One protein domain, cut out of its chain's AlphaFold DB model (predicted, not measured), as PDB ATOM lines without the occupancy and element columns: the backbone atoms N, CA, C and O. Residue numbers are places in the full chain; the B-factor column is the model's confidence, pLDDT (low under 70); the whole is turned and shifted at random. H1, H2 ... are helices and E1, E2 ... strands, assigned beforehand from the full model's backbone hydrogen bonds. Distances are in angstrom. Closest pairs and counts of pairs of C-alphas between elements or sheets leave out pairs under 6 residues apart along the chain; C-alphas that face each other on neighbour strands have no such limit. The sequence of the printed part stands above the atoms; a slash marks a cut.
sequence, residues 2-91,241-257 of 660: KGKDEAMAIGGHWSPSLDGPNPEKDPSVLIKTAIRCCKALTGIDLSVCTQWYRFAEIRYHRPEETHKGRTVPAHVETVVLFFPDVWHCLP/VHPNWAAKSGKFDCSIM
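What this domain is: This is residues 2 to 91 and 241 to 257 of the 660 residues of the protein "Cell division cycle and apoptosis regulator protein 1" of Cricetulus griseus (UniProt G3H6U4). A long antiparallel ribbon of two strands, E1 and E4, has helix H1 set crosswise on its E4 side, near E4 with its residues 28 to 35, and a small hairpin, E2 and E3, turned off one end of the ribbon. The printed part has 107 residues, under half in named elements, mixed helices and strands: H1 E1 E2 E3 E4 H2. It is only just compact, close to loose; the radius of gyration of the C-alphas is 15.4 A, their spans 45, 41 and 24 A.

Where its parts are: Find C-alpha 28 at (-42.577, 23.409, -0.152); H1 runs 20.8 A to residue 42. E1, residues 52 to 62, bends by 56 degrees at residue 55. The hairpin of E2, 65 to 67, and E3, 70 to 72, leads to E4, 75 to 84, and H2, 86 to 89, ending at (-39.947, 37.866, -12.021).

How they stand to each other: Between E1 and E4, N 58 and O 79 are within hydrogen-bond range at 2.8 A. The closest C-alphas of H1 and E4, 30 and 80, are 7.9 A apart. Every O i to N i+4 pair in H1 is within range.

The domain as a whole: Residues 92 to 240 are not printed, a gap of 12.5 A; residues 2 to 5 are under pLDDT 70.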
ATOM      1  N   LYS A   2     -60.603  30.540 -34.498       36.09
ATOM      2  CA  LYS A   2     -61.224  29.201 -34.582       36.09
ATOM      3  C   LYS A   2     -60.110  28.152 -34.501       36.09
ATOM      4  O   LYS A   2     -59.281  28.102 -35.401       36.09
ATOM      5  N   GLY A   3     -60.116  27.314 -33.460       39.59
ATOM      6  CA  GLY A   3     -59.264  26.119 -33.392       39.59
ATOM      7  C   GLY A   3     -58.656  25.800 -32.021       39.59
ATOM      8  O   GLY A   3     -57.664  26.395 -31.642       39.59
ATOM      9  N   LYS A   4     -59.196  24.767 -31.358       51.22
ATOM     10  CA  LYS A   4     -58.475  23.752 -30.548       51.22
ATOM     11  C   LYS A   4     -57.534  24.157 -29.394       51.22
ATOM     12  O   LYS A   4     -56.885  23.262 -28.856       51.22
ATOM     13  N   ASP A   5     -57.540  25.402 -28.938       67.31
ATOM     14  CA  ASP A   5     -56.813  25.781 -27.721       67.31
ATOM     15  C   ASP A   5     -57.672  25.535 -26.465       67.31
ATOM     16  O   ASP A   5     -58.525  26.337 -26.063       67.31
ATOM     17  N   GLU A   6     -57.457  24.362 -25.867       78.62
ATOM     18  CA  GLU A   6     -57.932  23.973 -24.536       78.62
ATOM     19  C   GLU A   6     -56.992  24.582 -23.480       78.62
ATOM     20  O   GLU A   6     -55.797  24.272 -23.450       78.62
ATOM     21  N   ALA A   7     -57.507  25.449 -22.603       87.44
ATOM     22  CA  ALA A   7     -56.700  26.052 -21.543       87.44
ATOM     23  C   ALA A   7     -56.262  24.995 -20.509       87.44
ATOM     24  O   ALA A   7     -57.031  24.102 -20.160       87.44
ATOM     25  N   MET A   8     -55.035  25.101 -19.988       88.50
ATOM     26  CA  MET A   8     -54.552  24.233 -18.907       88.50
ATOM     27  C   MET A   8     -53.670  24.978 -17.901       88.50
ATOM     28  O   MET A   8     -52.916  25.880 -18.265       88.50
ATOM     29  N   ALA A   9     -53.722  24.563 -16.635       90.00
ATOM     30  CA  ALA A   9     -52.888  25.132 -15.583       90.00
ATOM     31  C   ALA A   9     -51.404  24.778 -15.800       90.00
ATOM     32  O   ALA A   9     -51.050  23.627 -16.079       90.00
ATOM     33  N   ILE A  10     -50.509  25.759 -15.646       91.19
ATOM     34  CA  ILE A  10     -49.062  25.545 -15.789       91.19
ATOM     35  C   ILE A  10     -48.555  24.775 -14.564       91.19
ATOM     36  O   ILE A  10     -48.460  25.310 -13.461       91.19
ATOM     37  N   GLY A  11     -48.211  23.503 -14.758       91.06
ATOM     38  CA  GLY A  11     -47.801  22.615 -13.677       91.06
ATOM     39  C   GLY A  11     -47.512  21.194 -14.152       91.06
ATOM     40  O   GLY A  11     -47.321  20.932 -15.342       91.06
ATOM     41  N   GLY A  12     -47.449  20.260 -13.209       91.62
ATOM     42  CA  GLY A  12     -47.228  18.847 -13.494       91.62
ATOM     43  C   GLY A  12     -47.032  18.019 -12.231       91.62
ATOM     44  O   GLY A  12     -47.071  18.532 -11.116       91.62
ATOM     45  N   HIS A  13     -46.828  16.716 -12.414       91.06
ATOM     46  CA  HIS A  13     -46.730  15.774 -11.303       91.06
ATOM     47  C   HIS A  13     -45.468  16.003 -10.452       91.06
ATOM     48  O   HIS A  13     -44.369  16.249 -10.972       91.06
ATOM     49  N   TRP A  14     -45.635  15.836  -9.138       93.50
ATOM     50  CA  TRP A  14     -44.542  15.769  -8.171       93.50
ATOM     51  C   TRP A  14     -43.621  14.573  -8.452       93.50
ATOM     52  O   TRP A  14     -44.074  13.461  -8.731       93.50
ATOM     53  N   SER A  15     -42.310  14.796  -8.349       91.56
ATOM     54  CA  SER A  15     -41.274  13.778  -8.472       91.56
ATOM     55  C   SER A  15     -40.432  13.707  -7.187       91.56
ATOM     56  O   SER A  15     -39.660  14.633  -6.912       91.56
ATOM     57  N   PRO A  16     -40.476  12.584  -6.436       91.00
ATOM     58  CA  PRO A  16     -39.689  12.411  -5.211       91.00
ATOM     59  C   PRO A  16     -38.179  12.628  -5.391       91.00
ATOM     60  O   PRO A  16     -37.483  13.019  -4.457       91.00
ATOM     61  N   SER A  17     -37.667  12.347  -6.594       92.12
ATOM     62  CA  SER A  17     -36.249  12.446  -6.950       92.12
ATOM     63  C   SER A  17     -35.798  13.837  -7.396       92.12
ATOM     64  O   SER A  17     -34.598  14.090  -7.390       92.12
ATOM     65  N   LEU A  18     -36.720  14.707  -7.827       91.75
ATOM     66  CA  LEU A  18     -36.388  16.032  -8.375       91.75
ATOM     67  C   LEU A  18     -36.805  17.170  -7.437       91.75
ATOM     68  O   LEU A  18     -36.085  18.157  -7.326       91.75
ATOM     69  N   ASP A  19     -37.942  17.023  -6.752       91.94
ATOM     70  CA  ASP A  19     -38.561  18.107  -5.978       91.94
ATOM     71  C   ASP A  19     -38.351  17.954  -4.461       91.94
ATOM     72  O   ASP A  19     -38.415  18.931  -3.713       91.94
ATOM     73  N   GLY A  20     -38.098  16.725  -4.000       89.06
ATOM     74  CA  GLY A  20     -37.949  16.367  -2.589       89.06
ATOM     75  C   GLY A  20     -38.950  15.300  -2.115       89.06
ATOM     76  O   GLY A  20     -39.778  14.839  -2.901       89.06
ATOM     77  N   PRO A  21     -38.859  14.872  -0.840       88.19
ATOM     78  CA  PRO A  21     -39.669  13.792  -0.263       88.19
ATOM     79  C   PRO A  21     -41.153  14.178  -0.067       88.19
ATOM     80  O   PRO A  21     -41.579  15.249  -0.470       88.19
ATOM     81  N   ASN A  22     -41.947  13.282   0.537       83.94
ATOM     82  CA  ASN A  22     -43.415  13.377   0.658       83.94
ATOM     83  C   ASN A  22     -43.958  14.814   0.943       83.94
ATOM     84  O   ASN A  22     -43.696  15.338   2.034       83.94
ATOM     85  N   PRO A  23     -44.785  15.388   0.037       85.50
ATOM     86  CA  PRO A  23     -45.447  16.687   0.187       85.50
ATOM     87  C   PRO A  23     -46.269  16.884   1.465       85.50
ATOM     88  O   PRO A  23     -46.412  18.014   1.923       85.50
ATOM     89  N   GLU A  24     -46.792  15.812   2.070       81.88
ATOM     90  CA  GLU A  24     -47.516  15.885   3.350       81.88
ATOM     91  C   GLU A  24     -46.615  16.336   4.511       81.88
ATOM     92  O   GLU A  24     -47.098  16.882   5.501       81.88
ATOM     93  N   LYS A  25     -45.301  16.081   4.413       83.25
ATOM     94  CA  LYS A  25     -44.307  16.431   5.440       83.25
ATOM     95  C   LYS A  25     -43.601  17.751   5.153       83.25
ATOM     96  O   LYS A  25     -43.218  18.439   6.093       83.25
ATOM     97  N   ASP A  26     -43.416  18.080   3.877       85.62
ATOM     98  CA  ASP A  26     -42.846  19.348   3.418       85.62
ATOM     99  C   ASP A  26     -43.677  19.904   2.245       85.62
ATOM    100  O   ASP A  26     -43.409  19.582   1.084       85.62
ATOM    101  N   PRO A  27     -44.667  20.778   2.515       83.31
ATOM    102  CA  PRO A  27     -45.476  21.399   1.469       83.31
ATOM    103  C   PRO A  27     -44.674  22.240   0.461       83.31
ATOM    104  O   PRO A  27     -45.163  22.475  -0.646       83.31
ATOM    105  N   SER A  28     -43.438  22.662   0.784       87.62
ATOM    106  CA  SER A  28     -42.577  23.409  -0.152       87.62
ATOM    107  C   SER A  28     -42.149  22.573  -1.363       87.62
ATOM    108  O   SER A  28     -41.774  23.120  -2.399       87.62
ATOM    109  N   VAL A  29     -42.243  21.244  -1.271       92.69
ATOM    110  CA  VAL A  29     -41.966  20.314  -2.373       92.69
ATOM    111  C   VAL A  29     -42.933  20.520  -3.546       92.69
ATOM    112  O   VAL A  29     -42.528  20.403  -4.703       92.69
ATOM    113  N   LEU A  30     -44.182  20.922  -3.288       93.62
ATOM    114  CA  LEU A  30     -45.129  21.266  -4.357       93.62
ATOM    115  C   LEU A  30     -44.768  22.592  -5.041       93.62
ATOM    116  O   LEU A  30     -44.913  22.708  -6.254       93.62
ATOM    117  N   ILE A  31     -44.213  23.557  -4.300       94.00
ATOM    118  CA  ILE A  31     -43.694  24.807  -4.876       94.00
ATOM    119  C   ILE A  31     -42.476  24.513  -5.767       94.00
ATOM    120  O   ILE A  31     -42.424  24.972  -6.904       94.00
ATOM    121  N   LYS A  32     -41.539  23.664  -5.317       94.81
ATOM    122  CA  LYS A  32     -40.405  23.193  -6.143       94.81
ATOM    123  C   LYS A  32     -40.880  22.480  -7.416       94.81
ATOM    124  O   LYS A  32     -40.358  22.753  -8.495       94.81
ATOM    125  N   THR A  33     -41.923  21.652  -7.298       95.69
ATOM    126  CA  THR A  33     -42.596  20.998  -8.435       95.69
ATOM    127  C   THR A  33     -43.139  22.032  -9.425       95.69
ATOM    128  O   THR A  33     -42.866  21.932 -10.621       95.69
ATOM    129  N   ALA A  34     -43.852  23.056  -8.943       95.50
ATOM    130  CA  ALA A  34     -44.397  24.129  -9.772       95.50
ATOM    131  C   ALA A  34     -43.294  24.945 -10.470       95.50
ATOM    132  O   ALA A  34     -43.379  25.156 -11.678       95.50
ATOM    133  N   ILE A  35     -42.223  25.319  -9.760       95.38
ATOM    134  CA  ILE A  35     -41.051  26.008 -10.332       95.38
ATOM    135  C   ILE A  35     -40.420  25.164 -11.450       95.38
ATOM    136  O   ILE A  35     -40.218  25.661 -12.559       95.38
ATOM    137  N   ARG A  36     -40.151  23.874 -11.191       95.75
ATOM    138  CA  ARG A  36     -39.565  22.948 -12.175       95.75
ATOM    139  C   ARG A  36     -40.451  22.794 -13.410       95.75
ATOM    140  O   ARG A  36     -39.946  22.835 -14.530       95.75
ATOM    141  N   CYS A  37     -41.751  22.576 -13.216       95.38
ATOM    142  CA  CYS A  37     -42.697  22.378 -14.310       95.38
ATOM    143  C   CYS A  37     -42.928  23.658 -15.117       95.38
ATOM    144  O   CYS A  37     -42.912  23.583 -16.341       95.38
ATOM    145  N   CYS A  38     -43.062  24.819 -14.467       95.00
ATOM    146  CA  CYS A  38     -43.166  26.107 -15.150       95.00
ATOM    147  C   CYS A  38     -41.926  26.350 -16.017       95.00
ATOM    148  O   CYS A  38     -42.048  26.426 -17.236       95.00
ATOM    149  N   LYS A  39     -40.721  26.300 -15.435       94.75
ATOM    150  CA  LYS A  39     -39.465  26.520 -16.168       94.75
ATOM    151  C   LYS A  39     -39.276  25.569 -17.355       94.75
ATOM    152  O   LYS A  39     -38.763  25.980 -18.391       94.75
ATOM    153  N   ALA A  40     -39.711  24.313 -17.234       94.19
ATOM    154  CA  ALA A  40     -39.636  23.325 -18.314       94.19
ATOM    155  C   ALA A  40     -40.685  23.517 -19.430       94.19
ATOM    156  O   ALA A  40     -40.474  23.022 -20.540       94.19
ATOM    157  N   LEU A  41     -41.806  24.188 -19.144       93.44
ATOM    158  CA  LEU A  41     -42.889  24.457 -20.097       93.44
ATOM    159  C   LEU A  41     -42.772  25.841 -20.747       93.44
ATOM    160  O   LEU A  41     -43.016  25.961 -21.939       93.44
ATOM    161  N   THR A  42     -42.402  26.871 -19.986       93.44
ATOM    162  CA  THR A  42     -42.499  28.288 -20.383       93.44
ATOM    163  C   THR A  42     -41.165  29.032 -20.381       93.44
ATOM    164  O   THR A  42     -41.123  30.211 -20.726       93.44
ATOM    165  N   GLY A  43     -40.083  28.397 -19.920       92.06
ATOM    166  CA  GLY A  43     -38.785  29.041 -19.697       92.06
ATOM    167  C   GLY A  43     -38.716  29.966 -18.472       92.06
ATOM    168  O   GLY A  43     -37.611  30.321 -18.064       92.06
ATOM    169  N   ILE A  44     -39.848  30.321 -17.848       92.88
ATOM    170  CA  ILE A  44     -39.887  31.244 -16.705       92.88
ATOM    171  C   ILE A  44     -39.349  30.556 -15.447       92.88
ATOM    172  O   ILE A  44     -39.838  29.505 -15.026       92.88
ATOM    173  N   ASP A  45     -38.368  31.183 -14.801       92.94
ATOM    174  CA  ASP A  45     -37.841  30.727 -13.520       92.94
ATOM    175  C   ASP A  45     -38.572  31.392 -12.344       92.94
ATOM    176  O   ASP A  45     -38.263  32.511 -11.939       92.94
ATOM    177  N   LEU A  46     -39.538  30.672 -11.768       93.88
ATOM    178  CA  LEU A  46     -40.295  31.124 -10.596       93.88
ATOM    179  C   LEU A  46     -39.535  30.948  -9.262       93.88
ATOM    180  O   LEU A  46     -40.114  31.166  -8.200       93.88
ATOM    181  N   SER A  47     -38.253  30.553  -9.258       92.06
ATOM    182  CA  SER A  47     -37.478  30.417  -8.007       92.06
ATOM    183  C   SER A  47     -37.202  31.744  -7.290       92.06
ATOM    184  O   SER A  47     -36.898  31.735  -6.098       92.06
ATOM    185  N   VAL A  48     -37.357  32.877  -7.985       89.44
ATOM    186  CA  VAL A  48     -37.275  34.230  -7.407       89.44
ATOM    187  C   VAL A  48     -38.559  34.669  -6.687       89.44
ATOM    188  O   VAL A  48     -38.525  35.624  -5.914       89.44
ATOM    189  N   CYS A  49     -39.688  33.977  -6.899       90.62
ATOM    190  CA  CYS A  49     -40.966  34.288  -6.256       90.62
ATOM    191  C   CYS A  49     -40.899  34.014  -4.748       90.62
ATOM    192  O   CYS A  49     -40.835  32.861  -4.313       90.62
ATOM    193  N   THR A  50     -40.962  35.076  -3.942       84.94
ATOM    194  CA  THR A  50     -40.849  34.994  -2.475       84.94
ATOM    195  C   THR A  50     -42.147  34.564  -1.786       84.94
ATOM    196  O   THR A  50     -42.099  34.018  -0.682       84.94
ATOM    197  N   GLN A  51     -43.302  34.774  -2.426       89.06
ATOM    198  CA  GLN A  51     -44.624  34.459  -1.884       89.06
ATOM    199  C   GLN A  51     -45.393  33.520  -2.816       89.06
ATOM    200  O   GLN A  51     -45.407  33.700  -4.033       89.06
ATOM    201  N   TRP A  52     -46.045  32.517  -2.226       90.56
ATOM    202  CA  TRP A  52     -46.836  31.506  -2.926       90.56
ATOM    203  C   TRP A  52     -48.127  31.255  -2.153       90.56
ATOM    204  O   TRP A  52     -48.127  30.605  -1.105       90.56
ATOM    205  N   TYR A  53     -49.238  31.770  -2.666       90.00
ATOM    206  CA  TYR A  53     -50.549  31.608  -2.050       90.00
ATOM    207  C   TYR A  53     -51.149  30.269  -2.480       90.00
ATOM    208  O   TYR A  53     -51.433  30.071  -3.657       90.00
ATOM    209  N   ARG A  54     -51.350  29.332  -1.545       91.25
ATOM    210  CA  ARG A  54     -52.108  28.096  -1.811       91.25
ATOM    211  C   ARG A  54     -53.577  28.479  -2.006       91.25
ATOM    212  O   ARG A  54     -54.245  28.807  -1.031       91.25
ATOM    213  N   PHE A  55     -54.042  28.474  -3.251       90.94
ATOM    214  CA  PHE A  55     -55.362  28.977  -3.625       90.94
ATOM    215  C   PHE A  55     -56.449  27.913  -3.453       90.94
ATOM    216  O   PHE A  55     -57.437  28.141  -2.759       90.94
ATOM    217  N   ALA A  56     -56.240  26.728  -4.031       90.75
ATOM    218  CA  ALA A  56     -57.193  25.625  -3.977       90.75
ATOM    219  C   ALA A  56     -56.485  24.275  -3.822       90.75
ATOM    220  O   ALA A  56     -55.335  24.100  -4.231       90.75
ATOM    221  N   GLU A  57     -57.198  23.309  -3.248       91.69
ATOM    222  CA  GLU A  57     -56.817  21.901  -3.228       91.69
ATOM    223  C   GLU A  57     -58.001  21.072  -3.722       91.69
ATOM    224  O   GLU A  57     -59.060  21.048  -3.094       91.69
ATOM    225  N   ILE A  58     -57.814  20.404  -4.854       90.88
ATOM    226  CA  ILE A  58     -58.822  19.592  -5.527       90.88
ATOM    227  C   ILE A  58     -58.427  18.131  -5.318       90.88
ATOM    228  O   ILE A  58     -57.272  17.759  -5.530       90.88
ATOM    229  N   ARG A  59     -59.371  17.293  -4.884       91.69
ATOM    230  CA  ARG A  59     -59.154  15.852  -4.698       91.69
ATOM    231  C   ARG A  59     -60.167  15.074  -5.513       91.69
ATOM    232  O   ARG A  59     -61.367  15.238  -5.305       91.69
ATOM    233  N   TYR A  60     -59.690  14.205  -6.393       89.94
ATOM    234  CA  TYR A  60     -60.538  13.385  -7.251       89.94
ATOM    235  C   TYR A  60     -60.112  11.916  -7.207       89.94
ATOM    236  O   TYR A  60     -58.956  11.572  -6.959       89.94
ATOM    237  N   HIS A  61     -61.089  11.026  -7.379       91.94
ATOM    238  CA  HIS A  61     -60.880   9.586  -7.285       91.94
ATOM    239  C   HIS A  61     -60.545   9.011  -8.664       91.94
ATOM    240  O   HIS A  61     -61.421   8.892  -9.523       91.94
ATOM    241  N   ARG A  62     -59.294   8.596  -8.856       89.69
ATOM    242  CA  ARG A  62     -58.840   7.894 -10.056       89.69
ATOM    243  C   ARG A  62     -59.268   6.424 -10.018       89.69
ATOM    244  O   ARG A  62     -59.022   5.757  -9.007       89.69
ATOM    245  N   PRO A  63     -59.889   5.891 -11.086       91.38
ATOM    246  CA  PRO A  63     -60.045   4.449 -11.247       91.38
ATOM    247  C   PRO A  63     -58.678   3.774 -11.462       91.38
ATOM    248  O   PRO A  63     -57.646   4.432 -11.579       91.38
ATOM    249  N   GLU A  64     -58.661   2.443 -11.493       91.38
ATOM    250  CA  GLU A  64     -57.467   1.694 -11.895       91.38
ATOM    251  C   GLU A  64     -57.221   1.869 -13.401       91.38
ATOM    252  O   GLU A  64     -58.110   1.616 -14.213       91.38
ATOM    253  N   GLU A  65     -56.009   2.283 -13.778       87.94
ATOM    254  CA  GLU A  65     -55.644   2.586 -15.166       87.94
ATOM    255  C   GLU A  65     -54.311   1.943 -15.562       87.94
ATOM    256  O   GLU A  65     -53.398   1.791 -14.752       87.94
ATOM    257  N   THR A  66     -54.154   1.579 -16.837       84.38
ATOM    258  CA  THR A  66     -52.896   1.014 -17.356       84.38
ATOM    259  C   THR A  66     -52.121   2.063 -18.149       84.38
ATOM    260  O   THR A  66     -52.334   2.239 -19.348       84.38
ATOM    261  N   HIS A  67     -51.172   2.741 -17.501       76.81
ATOM    262  CA  HIS A  67     -50.334   3.757 -18.137       76.81
ATOM    263  C   HIS A  67     -48.981   3.170 -18.568       76.81
ATOM    264  O   HIS A  67     -48.218   2.656 -17.749       76.81
ATOM    265  N   LYS A  68     -48.654   3.252 -19.868       77.38
ATOM    266  CA  LYS A  68     -47.383   2.759 -20.457       77.38
ATOM    267  C   LYS A  68     -47.032   1.315 -20.044       77.38
ATOM    268  O   LYS A  68     -45.880   1.001 -19.746       77.38
ATOM    269  N   GLY A  69     -48.037   0.438 -20.001       81.44
ATOM    270  CA  GLY A  69     -47.878  -0.975 -19.634       81.44
ATOM    271  C   GLY A  69     -47.688  -1.246 -18.136       81.44
ATOM    272  O   GLY A  69     -47.381  -2.377 -17.769       81.44
ATOM    273  N   ARG A  70     -47.867  -0.246 -17.264       84.12
ATOM    274  CA  ARG A  70     -47.937  -0.422 -15.808       84.12
ATOM    275  C   ARG A  70     -49.355  -0.140 -15.323       84.12
ATOM    276  O   ARG A  70     -49.904   0.915 -15.626       84.12
ATOM    277  N   THR A  71     -49.916  -1.057 -14.546       86.31
ATOM    278  CA  THR A  71     -51.177  -0.834 -13.835       86.31
ATOM    279  C   THR A  71     -50.938   0.123 -12.669       86.31
ATOM    280  O   THR A  71     -50.119  -0.153 -11.789       86.31
ATOM    281  N   VAL A  72     -51.640   1.249 -12.677       85.81
ATOM    282  CA  VAL A  72     -51.735   2.202 -11.575       85.81
ATOM    283  C   VAL A  72     -53.037   1.879 -10.837       85.81
ATOM    284  O   VAL A  72     -54.098   1.965 -11.455       85.81
ATOM    285  N   PRO A  73     -52.994   1.466  -9.556       90.00
ATOM    286  CA  PRO A  73     -54.200   1.123  -8.811       90.00
ATOM    287  C   PRO A  73     -55.091   2.356  -8.612       90.00
ATOM    288  O   PRO A  73     -54.610   3.493  -8.643       90.00
ATOM    289  N   ALA A  74     -56.380   2.123  -8.354       91.75
ATOM    290  CA  ALA A  74     -57.300   3.189  -7.973       91.75
ATOM    291  C   ALA A  74     -56.766   3.963  -6.753       91.75
ATOM    292  O   ALA A  74     -56.310   3.367  -5.772       91.75
ATOM    293  N   HIS A  75     -56.789   5.292  -6.830       90.56
ATOM    294  CA  HIS A  75     -56.196   6.179  -5.831       90.56
ATOM    295  C   HIS A  75     -56.911   7.534  -5.801       90.56
ATOM    296  O   HIS A  75     -57.696   7.863  -6.686       90.56
ATOM    297  N   VAL A  76     -56.639   8.338  -4.774       91.38
ATOM    298  CA  VAL A  76     -57.053   9.745  -4.751       91.38
ATOM    299  C   VAL A  76     -55.896  10.575  -5.284       91.38
ATOM    300  O   VAL A  76     -54.826  10.593  -4.677       91.38
ATOM    301  N   GLU A  77     -56.101  11.249  -6.409       89.88
ATOM    302  CA  GLU A  77     -55.171  12.266  -6.891       89.88
ATOM    303  C   GLU A  77     -55.523  13.608  -6.231       89.88
ATOM    304  O   GLU A  77     -56.684  13.889  -5.922       89.88
ATOM    305  N   THR A  78     -54.495  14.393  -5.908       91.69
ATOM    306  CA  THR A  78     -54.621  15.664  -5.185       91.69
ATOM    307  C   THR A  78     -53.846  16.739  -5.926       91.69
ATOM    308  O   THR A  78     -52.615  16.717  -5.951       91.69
ATOM    309  N   VAL A  79     -54.574  17.692  -6.499       92.19
ATOM    310  CA  VAL A  79     -54.026  18.847  -7.210       92.19
ATOM    311  C   VAL A  79     -54.082  20.060  -6.301       92.19
ATOM    312  O   VAL A  79     -55.077  20.311  -5.623       92.19
ATOM    313  N   VAL A  80     -52.987  20.815  -6.270       93.38
ATOM    314  CA  VAL A  80     -52.863  22.030  -5.467       93.38
ATOM    315  C   VAL A  80     -52.528  23.182  -6.392       93.38
ATOM    316  O   VAL A  80     -51.469  23.191  -7.019       93.38
ATOM    317  N   LEU A  81     -53.425  24.161  -6.448       93.81
ATOM    318  CA  LEU A  81     -53.236  25.375  -7.224       93.81
ATOM    319  C   LEU A  81     -52.581  26.442  -6.351       93.81
ATOM    320  O   LEU A  81     -53.002  26.683  -5.215       93.81
ATOM    321  N   PHE A  82     -51.556  27.091  -6.895       93.12
ATOM    322  CA  PHE A  82     -50.850  28.186  -6.243       93.12
ATOM    323  C   PHE A  82     -50.928  29.456  -7.083       93.12
ATOM    324  O   PHE A  82     -50.830  29.399  -8.305       93.12
ATOM    325  N   PHE A  83     -51.018  30.594  -6.405       90.69
ATOM    326  CA  PHE A  83     -50.836  31.915  -6.989       90.69
ATOM    327  C   PHE A  83     -49.460  32.451  -6.542       90.69
ATOM    328  O   PHE A  83     -49.313  32.835  -5.376       90.69
ATOM    329  N   PRO A  84     -48.416  32.386  -7.387       91.75
ATOM    330  CA  PRO A  84     -47.111  32.961  -7.073       91.75
ATOM    331  C   PRO A  84     -47.127  34.488  -7.199       91.75
ATOM    332  O   PRO A  84     -47.764  35.047  -8.090       91.75
ATOM    333  N   ASP A  85     -46.360  35.165  -6.348       88.44
ATOM    334  CA  ASP A  85     -45.978  36.561  -6.560       88.44
ATOM    335  C   ASP A  85     -44.930  36.638  -7.684       88.44
ATOM    336  O   ASP A  85     -43.728  36.464  -7.464       88.44
ATOM    337  N   VAL A  86     -45.414  36.875  -8.904       88.88
ATOM    338  CA  VAL A  86     -44.597  37.010 -10.120       88.88
ATOM    339  C   VAL A  86     -44.012  38.409 -10.319       88.88
ATOM    340  O   VAL A  86     -43.245  38.599 -11.260       88.88
ATOM    341  N   TRP A  87     -44.296  39.391  -9.454       86.31
ATOM    342  CA  TRP A  87     -43.719  40.738  -9.594       86.31
ATOM    343  C   TRP A  87     -42.194  40.712  -9.434       86.31
ATOM    344  O   TRP A  87     -41.484  41.467 -10.089       86.31
ATOM    345  N   HIS A  88     -41.687  39.760  -8.648       84.06
ATOM    346  CA  HIS A  88     -40.259  39.465  -8.500       84.06
ATOM    347  C   HIS A  88     -39.619  38.813  -9.747       84.06
ATOM    348  O   HIS A  88     -38.396  38.736  -9.825       84.06
ATOM    349  N   CYS A  89     -40.417  38.344 -10.715       87.75
ATOM    350  CA  CYS A  89     -39.947  37.866 -12.021       87.75
ATOM    351  C   CYS A  89     -39.909  38.973 -13.087       87.75
ATOM    352  O   CYS A  89     -39.420  38.724 -14.191       87.75
ATOM    353  N   LEU A  90     -40.448  40.165 -12.803       89.69
ATOM    354  CA  LEU A  90     -40.440  41.276 -13.747       89.69
ATOM    355  C   LEU A  90     -39.011  41.847 -13.847       89.69
ATOM    356  O   LEU A  90     -38.451  42.236 -12.820       89.69
ATOM    357  N   PRO A  91     -38.400  41.908 -15.045       90.88
ATOM    358  CA  PRO A  91     -37.042  42.419 -15.187       90.88
ATOM    359  C   PRO A  91     -36.983  43.909 -14.839       90.88
ATOM    360  O   PRO A  91     -37.873  44.686 -15.193       90.88
ATOM    361  N   VAL A 241     -42.005  34.964 -22.123       90.75
ATOM    362  CA  VAL A 241     -42.369  33.545 -22.185       90.75
ATOM    363  C   VAL A 241     -41.635  32.879 -23.350       90.75
ATOM    364  O   VAL A 241     -41.618  33.401 -24.461       90.75
ATOM    365  N   HIS A 242     -41.084  31.691 -23.112       90.12
ATOM    366  CA  HIS A 242     -40.524  30.806 -24.132       90.12
ATOM    367  C   HIS A 242     -41.255  29.453 -24.102       90.12
ATOM    368  O   HIS A 242     -40.794  28.526 -23.426       90.12
ATOM    369  N   PRO A 243     -42.399  29.311 -24.798       91.38
ATOM    370  CA  PRO A 243     -43.150  28.064 -24.813       91.38
ATOM    371  C   PRO A 243     -42.313  26.911 -25.376       91.38
ATOM    372  O   PRO A 243     -41.741  26.982 -26.467       91.38
ATOM    373  N   ASN A 244     -42.239  25.820 -24.623       89.88
ATOM    374  CA  ASN A 244     -41.572  24.601 -25.044       89.88
ATOM    375  C   ASN A 244     -42.480  23.837 -26.012       89.88
ATOM    376  O   ASN A 244     -43.222  22.946 -25.605       89.88
ATOM    377  N   TRP A 245     -42.393  24.175 -27.298       85.38
ATOM    378  CA  TRP A 245     -43.182  23.569 -28.376       85.38
ATOM    379  C   TRP A 245     -43.118  22.032 -28.415       85.38
ATOM    380  O   TRP A 245     -44.080  21.398 -28.835       85.38
ATOM    381  N   ALA A 246     -42.032  21.409 -27.939       86.44
ATOM    382  CA  ALA A 246     -41.903  19.950 -27.866       86.44
ATOM    383  C   ALA A 246     -42.702  19.311 -26.707       86.44
ATOM    384  O   ALA A 246     -42.891  18.090 -26.676       86.44
ATOM    385  N   ALA A 247     -43.185  20.104 -25.747       84.44
ATOM    386  CA  ALA A 247     -44.066  19.636 -24.684       84.44
ATOM    387  C   ALA A 247     -45.474  19.297 -25.214       84.44
ATOM    388  O   ALA A 247     -45.865  19.670 -26.321       84.44
ATOM    389  N   LYS A 248     -46.242  18.548 -24.407       82.50
ATOM    390  CA  LYS A 248     -47.659  18.206 -24.660       82.50
ATOM    391  C   LYS A 248     -47.933  17.742 -26.107       82.50
ATOM    392  O   LYS A 248     -48.889  18.167 -26.745       82.50
ATOM    393  N   SER A 249     -47.083  16.844 -26.612       79.19
ATOM    394  CA  SER A 249     -47.202  16.243 -27.952       79.19
ATOM    395  C   SER A 249     -47.071  17.230 -29.124       79.19
ATOM    396  O   SER A 249     -47.702  17.024 -30.160       79.19
ATOM    397  N   GLY A 250     -46.250  18.276 -28.986       80.31
ATOM    398  CA  GLY A 250     -45.970  19.219 -30.075       80.31
ATOM    399  C   GLY A 250     -46.934  20.410 -30.153       80.31
ATOM    400  O   GLY A 250     -47.031  21.029 -31.208       80.31
ATOM    401  N   LYS A 251     -47.721  20.658 -29.096       81.00
ATOM    402  CA  LYS A 251     -48.887  21.569 -29.112       81.00
ATOM    403  C   LYS A 251     -48.983  22.479 -27.884       81.00
ATOM    404  O   LYS A 251     -50.072  22.900 -27.517       81.00
ATOM    405  N   PHE A 252     -47.870  22.717 -27.197       87.44
ATOM    406  CA  PHE A 252     -47.850  23.644 -26.069       87.44
ATOM    407  C   PHE A 252     -47.515  25.062 -26.540       87.44
ATOM    408  O   PHE A 252     -46.448  25.276 -27.116       87.44
ATOM    409  N   ASP A 253     -48.399  26.010 -26.239       89.25
ATOM    410  CA  ASP A 253     -48.197  27.448 -26.422       89.25
ATOM    411  C   ASP A 253     -48.702  28.215 -25.180       89.25
ATOM    412  O   ASP A 253     -49.244  27.614 -24.247       89.25
ATOM    413  N   CYS A 254     -48.493  29.530 -25.121       89.25
ATOM    414  CA  CYS A 254     -48.931  30.393 -24.024       89.25
ATOM    415  C   CYS A 254     -49.579  31.675 -24.553       89.25
ATOM    416  O   CYS A 254     -48.957  32.438 -25.288       89.25
ATOM    417  N   SER A 255     -50.800  31.962 -24.102       89.12
ATOM    418  CA  SER A 255     -51.547  33.173 -24.445       89.12
ATOM    419  C   SER A 255     -52.126  33.843 -23.196       89.12
ATOM    420  O   SER A 255     -52.284  33.220 -22.145       89.12
ATOM    421  N   ILE A 256     -52.415  35.143 -23.299       87.75
ATOM    422  CA  ILE A 256     -53.091  35.901 -22.241       87.75
ATOM    423  C   ILE A 256     -54.599  35.700 -22.414       87.75
ATOM    424  O   ILE A 256     -55.148  36.023 -23.466       87.75
ATOM    425  N   MET A 257     -55.265  35.197 -21.376       87.88
ATOM    426  CA  MET A 257     -56.720  35.019 -21.331       87.88
ATOM    427  C   MET A 257     -57.311  35.854 -20.194       87.88
ATOM    428  O   MET A 257     -56.739  35.920 -19.105       87.88
TER     429      MET A 257